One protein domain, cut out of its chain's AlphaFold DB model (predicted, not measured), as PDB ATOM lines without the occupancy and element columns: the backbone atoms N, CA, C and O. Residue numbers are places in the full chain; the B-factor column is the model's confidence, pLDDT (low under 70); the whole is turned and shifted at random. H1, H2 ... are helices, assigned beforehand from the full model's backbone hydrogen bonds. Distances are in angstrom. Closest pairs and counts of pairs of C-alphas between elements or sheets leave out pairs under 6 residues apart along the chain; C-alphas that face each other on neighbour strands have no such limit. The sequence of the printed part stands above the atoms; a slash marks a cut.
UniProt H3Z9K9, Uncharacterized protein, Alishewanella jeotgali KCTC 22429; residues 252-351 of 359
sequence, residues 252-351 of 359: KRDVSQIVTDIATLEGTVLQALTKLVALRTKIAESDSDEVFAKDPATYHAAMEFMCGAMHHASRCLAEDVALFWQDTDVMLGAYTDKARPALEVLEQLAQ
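What this domain is: This is residues 252 to 351 of the 359 residues of an uncharacterized protein of Alishewanella jeotgali KCTC 22429 (UniProt H3Z9K9). Two long helices, H1 and H3, run opposite ways as a narrow V, close to each other only near the end of H1 and the early part of H3 and spread at the other end, with the short H2 in the turn at the narrow end. At the wide end residues 333 to 341 cross from H3 back toward H1, and H4 packs on the first part of H1, residues 252 to 263. The printed part has 100 residues with four named helices, in the order H1, H2, H3, H4, and no named strand; the class is all helix. The whole is an extended rod spanning 65 by 28 by 19 A, with a radius of gyration of the C-alphas of 20.8 A.

Where its parts are: H1 is residues 252 to 285, 49.2 A from first to last C-alpha, and begins with C-alpha 252 at (-54.878, -7.954, -36.074). H2 is the four residues 289 to 292. H3, the longest helix with 37 residues, is residues 296 to 332 and measures 52.8 A; its C-alpha 296 is at (-17.041, -47.351, -5.831). H4 is residues 342 to 351, 14.4 A long, and ends with C-alpha 351 at (-49.521, 1.371, -30.909).

How they stand to each other: H1 and H3 touch, H1 with residues 280 to 283 alone and H3 with residues 303 to 310 alone. Their closest C-alphas, those of Arg 280 and Met 310, are 7.0 A apart. Their lines stand at a shallow tilt of 20 degrees, opposite ways. H1 touches H4 with residues 252 to 263 alone, and the closest C-alphas, those of Val 259 and Ala 342, are 5.8 A apart. These two run opposite ways at a shallow tilt of 32 degrees. H2 and H3 only just touch, and only at the corner by their link, with 3 pairs of C-alphas within 8 A; the closest are those of Phe 292 and Tyr 299, 5.9 A apart. H1 and H2, H3 and H4, and H2 and H4 are apart. In H1, H3 and H4 every O i to N i+4 pair is within hydrogen-bond range; H2 is too short for such a pair, and its one O i to N i+3 pair is not within range.

The domain as a whole: The C-alphas farthest apart, those of Lys 294 and Gln 351, are 65.2 A apart, while those of Lys 252 and Gln 351 are 11.9 A apart. Residues 264 to 272 of H1 and 318 to 327 of H3 are among the stretches that stand free. The printed part has no cut. The links H1 to H2 and H2 to H3 are tight, and H3 to H4 is a short link of 9 residues. The mean pLDDT of the printed part is 83.9, and residues 287 to 293 are under 70.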
ATOM      1  N   LYS A 252     -55.757  -8.465 -37.141       78.25
ATOM      2  CA  LYS A 252     -54.878  -7.954 -36.074       78.25
ATOM      3  C   LYS A 252     -55.088  -8.723 -34.774       78.25
ATOM      4  O   LYS A 252     -54.119  -9.062 -34.099       78.25
ATOM      5  N   ARG A 253     -56.347  -9.025 -34.438       77.56
ATOM      6  CA  ARG A 253     -56.701  -9.839 -33.267       77.56
ATOM      7  C   ARG A 253     -56.145 -11.254 -33.405       77.56
ATOM      8  O   ARG A 253     -55.522 -11.745 -32.468       77.56
ATOM      9  N   ASP A 254     -56.339 -11.872 -34.565       79.38
ATOM     10  CA  ASP A 254     -55.888 -13.240 -34.823       79.38
ATOM     11  C   ASP A 254     -54.350 -13.336 -34.780       79.38
ATOM     12  O   ASP A 254     -53.807 -14.217 -34.118       79.38
ATOM     13  N   VAL A 255     -53.638 -12.376 -35.386       82.25
ATOM     14  CA  VAL A 255     -52.166 -12.291 -35.314       82.25
ATOM     15  C   VAL A 255     -51.693 -12.050 -33.879       82.25
ATOM     16  O   VAL A 255     -50.774 -12.727 -33.425       82.25
ATOM     17  N   SER A 256     -52.324 -11.135 -33.134       82.06
ATOM     18  CA  SER A 256     -51.961 -10.868 -31.737       82.06
ATOM     19  C   SER A 256     -52.117 -12.108 -30.856       82.06
ATOM     20  O   SER A 256     -51.272 -12.340 -29.991       82.06
ATOM     21  N   GLN A 257     -53.170 -12.905 -31.064       84.94
ATOM     22  CA  GLN A 257     -53.376 -14.141 -30.313       84.94
ATOM     23  C   GLN A 257     -52.282 -15.161 -30.631       84.94
ATOM     24  O   GLN A 257     -51.632 -15.651 -29.713       84.94
ATOM     25  N   ILE A 258     -52.006 -15.404 -31.916       86.31
ATOM     26  CA  ILE A 258     -50.973 -16.356 -32.350       86.31
ATOM     27  C   ILE A 258     -49.593 -15.961 -31.806       86.31
ATOM     28  O   ILE A 258     -48.874 -16.804 -31.279       86.31
ATOM     29  N   VAL A 259     -49.221 -14.681 -31.888       87.44
ATOM     30  CA  VAL A 259     -47.924 -14.196 -31.384       87.44
ATOM     31  C   VAL A 259     -47.826 -14.332 -29.858       87.44
ATOM     32  O   VAL A 259     -46.766 -14.688 -29.342       87.44
ATOM     33  N   THR A 260     -48.925 -14.109 -29.131       86.38
ATOM     34  CA  THR A 260     -48.977 -14.320 -27.674       86.38
ATOM     35  C   THR A 260     -48.831 -15.802 -27.324       86.38
ATOM     36  O   THR A 260     -48.066 -16.158 -26.427       86.38
ATOM     37  N   ASP A 261     -49.513 -16.680 -28.058       88.38
ATOM     38  CA  ASP A 261     -49.423 -18.128 -27.866       88.38
ATOM     39  C   ASP A 261     -47.992 -18.628 -28.137       88.38
ATOM     40  O   ASP A 261     -47.447 -19.392 -27.342       88.38
ATOM     41  N   ILE A 262     -47.327 -18.122 -29.184       88.25
ATOM     42  CA  ILE A 262     -45.910 -18.417 -29.462       88.25
ATOM     43  C   ILE A 262     -45.021 -17.986 -28.288       88.25
ATOM     44  O   ILE A 262     -44.250 -18.800 -27.780       88.25
ATOM     45  N   ALA A 263     -45.147 -16.741 -27.815       86.25
ATOM     46  CA  ALA A 263     -44.311 -16.218 -26.731       86.25
ATOM     47  C   ALA A 263     -44.522 -16.969 -25.402       86.25
ATOM     48  O   ALA A 263     -43.574 -17.214 -24.652       86.25
ATOM     49  N   THR A 264     -45.763 -17.360 -25.098       91.06
ATOM     50  CA  THR A 264     -46.061 -18.143 -23.889       91.06
ATOM     51  C   THR A 264     -45.471 -19.548 -23.972       91.06
ATOM     52  O   THR A 264     -44.828 -19.987 -23.015       91.06
ATOM     53  N   LEU A 265     -45.613 -20.231 -25.113       90.88
ATOM     54  CA  LEU A 265     -45.015 -21.548 -25.335       90.88
ATOM     55  C   LEU A 265     -43.487 -21.488 -25.272       90.88
ATOM     56  O   LEU A 265     -42.887 -22.288 -24.552       90.88
ATOM     57  N   GLU A 266     -42.860 -20.503 -25.917       88.44
ATOM     58  CA  GLU A 266     -41.417 -20.261 -25.818       88.44
ATOM     59  C   GLU A 266     -40.977 -20.121 -24.352       88.44
ATOM     60  O   GLU A 266     -40.062 -20.814 -23.899       88.44
ATOM     61  N   GLY A 267     -41.692 -19.307 -23.568       88.06
ATOM     62  CA  GLY A 267     -41.439 -19.149 -22.137       88.06
ATOM     63  C   GLY A 267     -41.523 -20.470 -21.363       88.06
ATOM     64  O   GLY A 267     -40.660 -20.752 -20.527       88.06
ATOM     65  N   THR A 268     -42.515 -21.319 -21.655       92.69
ATOM     66  CA  THR A 268     -42.633 -22.637 -21.006       92.69
ATOM     67  C   THR A 268     -41.483 -23.580 -21.365       92.69
ATOM     68  O   THR A 268     -40.965 -24.267 -20.480       92.69
ATOM     69  N   VAL A 269     -41.027 -23.572 -22.622       91.19
ATOM     70  CA  VAL A 269     -39.891 -24.384 -23.088       91.19
ATOM     71  C   VAL A 269     -38.596 -23.930 -22.414       91.19
ATOM     72  O   VAL A 269     -37.867 -24.759 -21.867       91.19
ATOM     73  N   LEU A 270     -38.334 -22.621 -22.357       90.38
ATOM     74  CA  LEU A 270     -37.159 -22.067 -21.676       90.38
ATOM     75  C   LEU A 270     -37.155 -22.385 -20.173       90.38
ATOM     76  O   LEU A 270     -36.113 -22.729 -19.604       90.38
ATOM     77  N   GLN A 271     -38.317 -22.335 -19.518       92.81
ATOM     78  CA  GLN A 271     -38.445 -22.741 -18.117       92.81
ATOM     79  C   GLN A 271     -38.169 -24.236 -17.921       92.81
ATOM     80  O   GLN A 271     -37.487 -24.614 -16.965       92.81
ATOM     81  N   ALA A 272     -38.677 -25.098 -18.807       90.81
ATOM     82  CA  ALA A 272     -38.409 -26.534 -18.762       90.81
ATOM     83  C   ALA A 272     -36.914 -26.837 -18.967       90.81
ATOM     84  O   ALA A 272     -36.325 -27.589 -18.188       90.81
ATOM     85  N   LEU A 273     -36.276 -26.177 -19.936       91.50
ATOM     86  CA  LEU A 273     -34.832 -26.246 -20.171       91.50
ATOM     87  C   LEU A 273     -34.027 -25.805 -18.947       91.50
ATOM     88  O   LEU A 273     -33.092 -26.492 -18.540       91.50
ATOM     89  N   THR A 274     -34.421 -24.707 -18.304       93.12
ATOM     90  CA  THR A 274     -33.767 -24.220 -17.080       93.12
ATOM     91  C   THR A 274     -33.833 -25.262 -15.957       93.12
ATOM     92  O   THR A 274     -32.843 -25.490 -15.259       93.12
ATOM     93  N   LYS A 275     -34.970 -25.958 -15.807       92.94
ATOM     94  CA  LYS A 275     -35.112 -27.062 -14.842       92.94
ATOM     95  C   LYS A 275     -34.195 -28.242 -15.181       92.94
ATOM     96  O   LYS A 275     -33.582 -28.796 -14.271       92.94
ATOM     97  N   LEU A 276     -34.059 -28.603 -16.459       90.69
ATOM     98  CA  LEU A 276     -33.123 -29.649 -16.895       90.69
ATOM     99  C   LEU A 276     -31.664 -29.261 -16.626       90.69
ATOM    100  O   LEU A 276     -30.896 -30.084 -16.128       90.69
ATOM    101  N   VAL A 277     -31.293 -28.002 -16.868       90.69
ATOM    102  CA  VAL A 277     -29.960 -27.479 -16.528       90.69
ATOM    103  C   VAL A 277     -29.696 -27.593 -15.026       90.69
ATOM    104  O   VAL A 277     -28.628 -28.066 -14.645       90.69
ATOM    105  N   ALA A 278     -30.666 -27.244 -14.177       91.81
ATOM    106  CA  ALA A 278     -30.537 -27.375 -12.725       91.81
ATOM    107  C   ALA A 278     -30.421 -28.840 -12.251       91.81
ATOM    108  O   ALA A 278     -29.769 -29.125 -11.250       91.81
ATOM    109  N   LEU A 279     -31.047 -29.794 -12.947       90.88
ATOM    110  CA  LEU A 279     -30.853 -31.221 -12.664       90.88
ATOM    111  C   LEU A 279     -29.454 -31.685 -13.075       90.88
ATOM    112  O   LEU A 279     -28.806 -32.409 -12.325       90.88
ATOM    113  N   ARG A 280     -28.958 -31.227 -14.229       89.81
ATOM    114  CA  ARG A 280     -27.594 -31.519 -14.681       89.81
ATOM    115  C   ARG A 280     -26.548 -30.996 -13.694       89.81
ATOM    116  O   ARG A 280     -25.595 -31.711 -13.411       89.81
ATOM    117  N   THR A 281     -26.715 -29.782 -13.162       89.25
ATOM    118  CA  THR A 281     -25.784 -29.243 -12.155       89.25
ATOM    119  C   THR A 281     -25.820 -30.056 -10.866       89.25
ATOM    120  O   THR A 281     -24.760 -30.377 -10.349       89.25
ATOM    121  N   LYS A 282     -26.999 -30.497 -10.406       87.69
ATOM    122  CA  LYS A 282     -27.107 -31.395  -9.242       87.69
ATOM    123  C   LYS A 282     -26.386 -32.725  -9.440       87.69
ATOM    124  O   LYS A 282     -25.782 -33.217  -8.495       87.69
ATOM    125  N   ILE A 283     -26.445 -33.312 -10.638       86.38
ATOM    126  CA  ILE A 283     -25.698 -34.544 -10.949       86.38
ATOM    127  C   ILE A 283     -24.190 -34.275 -10.863       86.38
ATOM    128  O   ILE A 283     -23.475 -35.068 -10.263       86.38
ATOM    129  N   ALA A 284     -23.721 -33.141 -11.393       81.94
ATOM    130  CA  ALA A 284     -22.311 -32.754 -11.314       81.94
ATOM    131  C   ALA A 284     -21.850 -32.455  -9.874       81.94
ATOM    132  O   ALA A 284     -20.739 -32.804  -9.506       81.94
ATOM    133  N   GLU A 285     -22.699 -31.844  -9.046       81.75
ATOM    134  CA  GLU A 285     -22.419 -31.573  -7.625       81.75
ATOM    135  C   GLU A 285     -22.512 -32.828  -6.744       81.75
ATOM    136  O   GLU A 285     -21.908 -32.879  -5.675       81.75
ATOM    137  N   SER A 286     -23.265 -33.841  -7.183       73.38
ATOM    138  CA  SER A 286     -23.328 -35.148  -6.516       73.38
ATOM    139  C   SER A 286     -22.043 -35.954  -6.710       73.38
ATOM    140  O   SER A 286     -21.859 -36.964  -6.023       73.38
ATOM    141  N   ASP A 287     -21.163 -35.501  -7.613       67.50
ATOM    142  CA  ASP A 287     -19.852 -36.085  -7.830       67.50
ATOM    143  C   ASP A 287     -18.918 -35.719  -6.663       67.50
ATOM    144  O   ASP A 287     -18.238 -34.692  -6.684       67.50
ATOM    145  N   SER A 288     -18.973 -36.494  -5.577       65.75
ATOM    146  CA  SER A 288     -18.224 -36.223  -4.345       65.75
ATOM    147  C   SER A 288     -17.271 -37.366  -4.009       65.75
ATOM    148  O   SER A 288     -17.679 -38.522  -3.855       65.75
ATOM    149  N   ASP A 289     -15.996 -37.016  -3.815       62.03
ATOM    150  CA  ASP A 289     -14.918 -37.962  -3.492       62.03
ATOM    151  C   ASP A 289     -15.227 -38.808  -2.237       62.03
ATOM    152  O   ASP A 289     -14.812 -39.964  -2.136       62.03
ATOM    153  N   GLU A 290     -16.009 -38.275  -1.288       62.09
ATOM    154  CA  GLU A 290     -16.385 -38.969  -0.046       62.09
ATOM    155  C   GLU A 290     -17.391 -40.117  -0.235       62.09
ATOM    156  O   GLU A 290     -17.338 -41.108   0.501       62.09
ATOM    157  N   VAL A 291     -18.330 -40.004  -1.184       61.91
ATOM    158  CA  VAL A 291     -19.313 -41.066  -1.475       61.91
ATOM    159  C   VAL A 291     -18.665 -42.142  -2.338       61.91
ATOM    160  O   VAL A 291     -18.834 -43.334  -2.064       61.91
ATOM    161  N   PHE A 292     -17.852 -41.721  -3.308       63.81
ATOM    162  CA  PHE A 292     -17.049 -42.609  -4.137       63.81
ATOM    163  C   PHE A 292     -16.126 -43.512  -3.302       63.81
ATOM    164  O   PHE A 292     -16.051 -44.716  -3.544       63.81
ATOM    165  N   ALA A 293     -15.484 -42.965  -2.263       65.56
ATOM    166  CA  ALA A 293     -14.559 -43.708  -1.406       65.56
ATOM    167  C   ALA A 293     -15.208 -44.834  -0.566       65.56
ATOM    168  O   ALA A 293     -14.493 -45.726  -0.105       65.56
ATOM    169  N   LYS A 294     -16.534 -44.814  -0.338       74.88
ATOM    170  CA  LYS A 294     -17.239 -45.806   0.504       74.88
ATOM    171  C   LYS A 294     -17.683 -47.059  -0.258       74.88
ATOM    172  O   LYS A 294     -17.572 -48.152   0.291       74.88
ATOM    173  N   ASP A 295     -18.194 -46.907  -1.480       76.94
ATOM    174  CA  ASP A 295     -18.603 -48.017  -2.361       76.94
ATOM    175  C   ASP A 295     -18.487 -47.604  -3.847       76.94
ATOM    176  O   ASP A 295     -19.453 -47.113  -4.443       76.94
ATOM    177  N   PRO A 296     -17.306 -47.802  -4.465       78.75
ATOM    178  CA  PRO A 296     -17.041 -47.351  -5.831       78.75
ATOM    179  C   PRO A 296     -17.937 -47.997  -6.895       78.75
ATOM    180  O   PRO A 296     -18.286 -47.354  -7.883       78.75
ATOM    181  N   ALA A 297     -18.313 -49.270  -6.723       80.31
ATOM    182  CA  ALA A 297     -19.045 -50.023  -7.743       80.31
ATOM    183  C   ALA A 297     -20.500 -49.550  -7.851       80.31
ATOM    184  O   ALA A 297     -21.013 -49.326  -8.950       80.31
ATOM    185  N   THR A 298     -21.145 -49.342  -6.702       80.31
ATOM    186  CA  THR A 298     -22.526 -48.854  -6.641       80.31
ATOM    187  C   THR A 298     -22.612 -47.384  -7.051       80.31
ATOM    188  O   THR A 298     -23.547 -46.987  -7.748       80.31
ATOM    189  N   TYR A 299     -21.607 -46.581  -6.687       82.38
ATOM    190  CA  TYR A 299     -21.497 -45.192  -7.122       82.38
ATOM    191  C   TYR A 299     -21.346 -45.055  -8.642       82.38
ATOM    192  O   TYR A 299     -22.078 -44.286  -9.266       82.38
ATOM    193  N   HIS A 300     -20.444 -45.830  -9.257       81.06
ATOM    194  CA  HIS A 300     -20.255 -45.813 -10.709       81.06
ATOM    195  C   HIS A 300     -21.532 -46.189 -11.461       81.06
ATOM    196  O   HIS A 300     -21.905 -45.478 -12.390       81.06
ATOM    197  N   ALA A 301     -22.236 -47.241 -11.028       84.38
ATOM    198  CA  ALA A 301     -23.506 -47.630 -11.636       84.38
ATOM    199  C   ALA A 301     -24.560 -46.511 -11.523       84.38
ATOM    200  O   ALA A 301     -25.237 -46.193 -12.498       84.38
ATOM    201  N   ALA A 302     -24.676 -45.858 -10.360       83.75
ATOM    202  CA  ALA A 302     -25.608 -44.746 -10.165       83.75
ATOM    203  C   ALA A 302     -25.283 -43.537 -11.063       83.75
ATOM    204  O   ALA A 302     -26.189 -42.967 -11.678       83.75
ATOM    205  N   MET A 303     -24.004 -43.169 -11.182       84.94
ATOM    206  CA  MET A 303     -23.560 -42.091 -12.069       84.94
ATOM    207  C   MET A 303     -23.778 -42.436 -13.542       84.94
ATOM    208  O   MET A 303     -24.241 -41.584 -14.297       84.94
ATOM    209  N   GLU A 304     -23.524 -43.679 -13.953       87.31
ATOM    210  CA  GLU A 304     -23.799 -44.150 -15.313       87.31
ATOM    211  C   GLU A 304     -25.287 -44.010 -15.662       87.31
ATOM    212  O   GLU A 304     -25.621 -43.453 -16.711       87.31
ATOM    213  N   PHE A 305     -26.192 -44.405 -14.759       87.62
ATOM    214  CA  PHE A 305     -27.633 -44.240 -14.970       87.62
ATOM    215  C   PHE A 305     -28.054 -42.769 -15.057       87.62
ATOM    216  O   PHE A 305     -28.795 -42.399 -15.969       87.62
ATOM    217  N   MET A 306     -27.585 -41.915 -14.141       89.31
ATOM    218  CA  MET A 306     -27.961 -40.496 -14.123       89.31
ATOM    219  C   MET A 306     -27.399 -39.731 -15.326       89.31
ATOM    220  O   MET A 306     -28.137 -39.004 -15.996       89.31
ATOM    221  N   CYS A 307     -26.113 -39.914 -15.636       88.06
ATOM    222  CA  CYS A 307     -25.459 -39.279 -16.778       88.06
ATOM    223  C   CYS A 307     -26.012 -39.806 -18.103       88.06
ATOM    224  O   CYS A 307     -26.281 -39.010 -19.000       88.06
ATOM    225  N   GLY A 308     -26.241 -41.118 -18.220       88.69
ATOM    226  CA  GLY A 308     -26.844 -41.733 -19.400       88.69
ATOM    227  C   GLY A 308     -28.260 -41.220 -19.661       88.69
ATOM    228  O   GLY A 308     -28.569 -40.813 -20.783       88.69
ATOM    229  N   ALA A 309     -29.101 -41.146 -18.623       89.88
ATOM    230  CA  ALA A 309     -30.455 -40.603 -18.729       89.88
ATOM    231  C   ALA A 309     -30.457 -39.113 -19.107       89.88
ATOM    232  O   ALA A 309     -31.201 -38.705 -20.000       89.88
ATOM    233  N   MET A 310     -29.596 -38.303 -18.478       91.25
ATOM    234  CA  MET A 310     -29.463 -36.877 -18.797       91.25
ATOM    235  C   MET A 310     -28.961 -36.664 -20.229       91.25
ATOM    236  O   MET A 310     -29.496 -35.828 -20.960       91.25
ATOM    237  N   HIS A 311     -27.964 -37.441 -20.655       89.88
ATOM    238  CA  HIS A 311     -27.418 -37.356 -22.001       89.88
ATOM    239  C   HIS A 311     -28.466 -37.741 -23.050       89.88
ATOM    240  O   HIS A 311     -28.679 -36.986 -23.998       89.88
ATOM    241  N   HIS A 312     -29.185 -38.848 -22.843       91.88
ATOM    242  CA  HIS A 312     -30.269 -39.270 -23.727       91.88
ATOM    243  C   HIS A 312     -31.372 -38.207 -23.837       91.88
ATOM    244  O   HIS A 312     -31.717 -37.809 -24.947       91.88
ATOM    245  N   ALA A 313     -31.856 -37.676 -22.710       88.62
ATOM    246  CA  ALA A 313     -32.878 -36.629 -22.707       88.62
ATOM    247  C   ALA A 313     -32.412 -35.356 -23.437       88.62
ATOM    248  O   ALA A 313     -33.165 -34.785 -24.226       88.62
ATOM    249  N   SER A 314     -31.160 -34.934 -23.220       88.31
ATOM    250  CA  SER A 314     -30.590 -33.767 -23.905       88.31
ATOM    251  C   SER A 314     -30.450 -33.975 -25.413       88.31
ATOM    252  O   SER A 314     -30.677 -33.044 -26.183       88.31
ATOM    253  N   ARG A 315     -30.122 -35.202 -25.835       91.44
ATOM    254  CA  ARG A 315     -29.989 -35.568 -27.242       91.44
ATOM    255  C   ARG A 315     -31.338 -35.547 -27.955       91.44
ATOM    256  O   ARG A 315     -31.438 -34.886 -28.981       91.44
ATOM    257  N   CYS A 316     -32.356 -36.212 -27.404       89.94
ATOM    258  CA  CYS A 316     -33.693 -36.232 -28.007       89.94
ATOM    259  C   CYS A 316     -34.248 -34.810 -28.160       89.94
ATOM    260  O   CYS A 316     -34.730 -34.443 -29.223       89.94
ATOM    261  N   LEU A 317     -34.086 -33.973 -27.129       91.12
ATOM    262  CA  LEU A 317     -34.538 -32.584 -27.184       91.12
ATOM    263  C   LEU A 317     -33.807 -31.769 -28.260       91.12
ATOM    264  O   LEU A 317     -34.431 -30.967 -28.947       91.12
ATOM    265  N   ALA A 318     -32.494 -31.960 -28.412       90.38
ATOM    266  CA  ALA A 318     -31.723 -31.271 -29.444       90.38
ATOM    267  C   ALA A 318     -32.137 -31.703 -30.861       90.38
ATOM    268  O   ALA A 318     -32.242 -30.851 -31.742       90.38
ATOM    269  N   GLU A 319     -32.387 -32.999 -31.074       93.00
ATOM    270  CA  GLU A 319     -32.854 -33.542 -32.356       93.00
ATOM    271  C   GLU A 319     -34.248 -32.993 -32.714       93.00
ATOM    272  O   GLU A 319     -34.425 -32.454 -33.808       93.00
ATOM    273  N   ASP A 320     -35.201 -33.021 -31.778       91.38
ATOM    274  CA  ASP A 320     -36.566 -32.526 -32.005       91.38
ATOM    275  C   ASP A 320     -36.606 -31.011 -32.267       91.38
ATOM    276  O   ASP A 320     -37.306 -30.548 -33.168       91.38
ATOM    277  N   VAL A 321     -35.825 -30.221 -31.516       92.25
ATOM    278  CA  VAL A 321     -35.733 -28.765 -31.723       92.25
ATOM    279  C   VAL A 321     -35.093 -28.439 -33.073       92.25
ATOM    280  O   VAL A 321     -35.545 -27.518 -33.753       92.25
ATOM    281  N   ALA A 322     -34.067 -29.190 -33.487       92.12
ATOM    282  CA  ALA A 322     -33.427 -28.994 -34.784       92.12
ATOM    283  C   ALA A 322     -34.379 -29.311 -35.949       92.12
ATOM    284  O   ALA A 322     -34.440 -28.538 -36.905       92.12
ATOM    285  N   LEU A 323     -35.150 -30.401 -35.848       92.88
ATOM    286  CA  LEU A 323     -36.164 -30.762 -36.843       92.88
ATOM    287  C   LEU A 323     -37.267 -29.705 -36.929       92.88
ATOM    288  O   LEU A 323     -37.570 -29.224 -38.018       92.88
ATOM    289  N   PHE A 324     -37.808 -29.278 -35.785       92.25
ATOM    290  CA  PHE A 324     -38.817 -28.220 -35.741       92.25
ATOM    291  C   PHE A 324     -38.315 -26.917 -36.376       92.25
ATOM    292  O   PHE A 324     -39.040 -26.278 -37.143       92.25
ATOM    293  N   TRP A 325     -37.073 -26.521 -36.080       89.94
ATOM    294  CA  TRP A 325     -36.470 -25.328 -36.667       89.94
ATOM    295  C   TRP A 325     -36.343 -25.448 -38.190       89.94
ATOM    296  O   TRP A 325     -36.740 -24.528 -38.901       89.94
ATOM    297  N   GLN A 326     -35.866 -26.591 -38.691       91.19
ATOM    298  CA  GLN A 326     -35.728 -26.836 -40.126       91.19
ATOM    299  C   GLN A 326     -37.081 -26.809 -40.853       91.19
ATOM    300  O   GLN A 326     -37.206 -26.155 -41.889       91.19
ATOM    301  N   ASP A 327     -38.105 -27.472 -40.312       91.12
ATOM    302  CA  ASP A 327     -39.448 -27.482 -40.903       91.12
ATOM    303  C   ASP A 327     -40.065 -26.077 -40.921       91.12
ATOM    304  O   ASP A 327     -40.701 -25.671 -41.899       91.12
ATOM    305  N   THR A 328     -39.839 -25.307 -39.853       88.00
ATOM    306  CA  THR A 328     -40.312 -23.923 -39.748       88.00
ATOM    307  C   THR A 328     -39.611 -23.017 -40.758       88.00
ATOM    308  O   THR A 328     -40.279 -22.213 -41.406       88.00
ATOM    309  N   ASP A 329     -38.296 -23.160 -40.944       85.75
ATOM    310  CA  ASP A 329     -37.522 -22.387 -41.923       85.75
ATOM    311  C   ASP A 329     -37.953 -22.698 -43.365       85.75
ATOM    312  O   ASP A 329     -38.162 -21.790 -44.165       85.75
ATOM    313  N   VAL A 330     -38.213 -23.968 -43.690       88.81
ATOM    314  CA  VAL A 330     -38.741 -24.352 -45.011       88.81
ATOM    315  C   VAL A 330     -40.147 -23.787 -45.237       88.81
ATOM    316  O   VAL A 330     -40.450 -23.297 -46.326       88.81
ATOM    317  N   MET A 331     -41.016 -23.841 -44.224       87.62
ATOM    318  CA  MET A 331     -42.400 -23.377 -44.338       87.62
ATOM    319  C   MET A 331     -42.507 -21.846 -44.403       87.62
ATOM    320  O   MET A 331     -43.316 -21.309 -45.162       87.62
ATOM    321  N   LEU A 332     -41.704 -21.138 -43.606       85.31
ATOM    322  CA  LEU A 332     -41.801 -19.691 -43.399       85.31
ATOM    323  C   LEU A 332     -40.621 -18.908 -43.990       85.31
ATOM    324  O   LEU A 332     -40.550 -17.696 -43.799       85.31
ATOM    325  N   GLY A 333     -39.738 -19.555 -44.753       77.44
ATOM    326  CA  GLY A 333     -38.494 -18.985 -45.283       77.44
ATOM    327  C   GLY A 333     -38.654 -17.728 -46.139       77.44
ATOM    328  O   GLY A 333     -37.740 -16.922 -46.239       77.44
ATOM    329  N   ALA A 334     -39.835 -17.481 -46.713       80.06
ATOM    330  CA  ALA A 334     -40.119 -16.222 -47.411       80.06
ATOM    331  C   ALA A 334     -40.239 -15.002 -46.467       80.06
ATOM    332  O   ALA A 334     -40.228 -13.855 -46.922       80.06
ATOM    333  N   TYR A 335     -40.392 -15.241 -45.163       77.50
ATOM    334  CA  TYR A 335     -40.637 -14.234 -44.132       77.50
ATOM    335  C   TYR A 335     -39.503 -14.133 -43.104       77.50
ATOM    336  O   TYR A 335     -39.549 -13.241 -42.258       77.50
ATOM    337  N   THR A 336     -38.481 -14.989 -43.177       70.69
ATOM    338  CA  THR A 336     -37.364 -15.038 -42.215       70.69
ATOM    339  C   THR A 336     -36.527 -13.761 -42.220       70.69
ATOM    340  O   THR A 336     -36.230 -13.237 -41.150       70.69
ATOM    341  N   ASP A 337     -36.277 -13.159 -43.389       71.31
ATOM    342  CA  ASP A 337     -35.597 -11.854 -43.520       71.31
ATOM    343  C   ASP A 337     -36.362 -10.692 -42.854       71.31
ATOM    344  O   ASP A 337     -35.815  -9.613 -42.620       71.31
ATOM    345  N   LYS A 338     -37.654 -10.893 -42.576       74.25
ATOM    346  CA  LYS A 338     -38.552  -9.919 -41.942       74.25
ATOM    347  C   LYS A 338     -38.997 -10.359 -40.548       74.25
ATOM    348  O   LYS A 338     -39.867  -9.701 -39.973       74.25
ATOM    349  N   ALA A 339     -38.446 -11.450 -40.019       74.56
ATOM    350  CA  ALA A 339     -38.796 -11.955 -38.702       74.56
ATOM    351  C   ALA A 339     -38.436 -10.921 -37.626       74.56
ATOM    352  O   ALA A 339     -37.367 -10.310 -37.656       74.56
ATOM    353  N   ARG A 340     -39.349 -10.718 -36.674       75.88
ATOM    354  CA  ARG A 340     -39.182  -9.799 -35.541       75.88
ATOM    355  C   ARG A 340     -39.491 -10.525 -34.236       75.88
ATOM    356  O   ARG A 340     -40.292 -11.465 -34.257       75.88
ATOM    357  N   PRO A 341     -38.914 -10.095 -33.102       80.50
ATOM    358  CA  PRO A 341     -39.293 -10.607 -31.793       80.50
ATOM    359  C   PRO A 341     -40.796 -10.438 -31.539       80.50
ATOM    360  O   PRO A 341     -41.370  -9.393 -31.847       80.50
ATOM    361  N   ALA A 342     -41.421 -11.442 -30.919       77.06
ATOM    362  CA  ALA A 342     -42.852 -11.440 -30.612       77.06
ATOM    363  C   ALA A 342     -43.295 -10.179 -29.839       77.06
ATOM    364  O   ALA A 342     -44.333  -9.598 -30.146       77.06
ATOM    365  N   LEU A 343     -42.473  -9.712 -28.890       76.12
ATOM    366  CA  LEU A 343     -42.740  -8.505 -28.102       76.12
ATOM    367  C   LEU A 343     -42.837  -7.241 -28.973       76.12
ATOM    368  O   LEU A 343     -43.754  -6.447 -28.797       76.12
ATOM    369  N   GLU A 344     -41.944  -7.091 -29.952       80.50
ATOM    370  CA  GLU A 344     -41.928  -5.934 -30.856       80.50
ATOM    371  C   GLU A 344     -43.177  -5.909 -31.753       80.50
ATOM    372  O   GLU A 344     -43.766  -4.855 -31.999       80.50
ATOM    373  N   VAL A 345     -43.623  -7.084 -32.206       79.06
ATOM    374  CA  VAL A 345     -44.851  -7.223 -33.002       79.06
ATOM    375  C   VAL A 345     -46.082  -6.847 -32.172       79.06
ATOM    376  O   VAL A 345     -46.950  -6.120 -32.657       79.06
ATOM    377  N   LEU A 346     -46.154  -7.294 -30.915       78.44
ATOM    378  CA  LEU A 346     -47.261  -6.968 -30.011       78.44
ATOM    379  C   LEU A 346     -47.304  -5.470 -29.665       78.44
ATOM    380  O   LEU A 346     -48.383  -4.877 -29.673       78.44
ATOM    381  N   GLU A 347     -46.153  -4.839 -29.424       80.88
ATOM    382  CA  GLU A 347     -46.063  -3.394 -29.175       80.88
ATOM    383  C   GLU A 347     -46.515  -2.569 -30.387       80.88
ATOM    384  O   GLU A 347     -47.285  -1.620 -30.235       80.88
ATOM    385  N   GLN A 348     -46.110  -2.956 -31.599       81.12
ATOM    386  CA  GLN A 348     -46.545  -2.290 -32.832       81.12
ATOM    387  C   GLN A 348     -48.053  -2.435 -33.063       81.12
ATOM    388  O   GLN A 348     -48.721  -1.469 -33.436       81.12
ATOM    389  N   LEU A 349     -48.619  -3.621 -32.815       77.62
ATOM    390  CA  LEU A 349     -50.066  -3.833 -32.903       77.62
ATOM    391  C   LEU A 349     -50.828  -2.981 -31.876       77.62
ATOM    392  O   LEU A 349     -51.860  -2.402 -32.221       77.62
ATOM    393  N   ALA A 350     -50.303  -2.843 -30.655       77.44
ATOM    394  CA  ALA A 350     -50.891  -2.003 -29.613       77.44
ATOM    395  C   ALA A 350     -50.822  -0.501 -29.952       77.44
ATOM    396  O   ALA A 350     -51.813   0.213 -29.794       77.44
ATOM    397  N   GLN A 351     -49.690  -0.022 -30.477       79.50
ATOM    398  CA  GLN A 351     -49.521   1.371 -30.909       79.50
ATOM    399  C   GLN A 351     -50.466   1.719 -32.068       79.50
ATOM    400  O   GLN A 351     -51.178   2.724 -32.004       79.50
TER     401      GLN A 351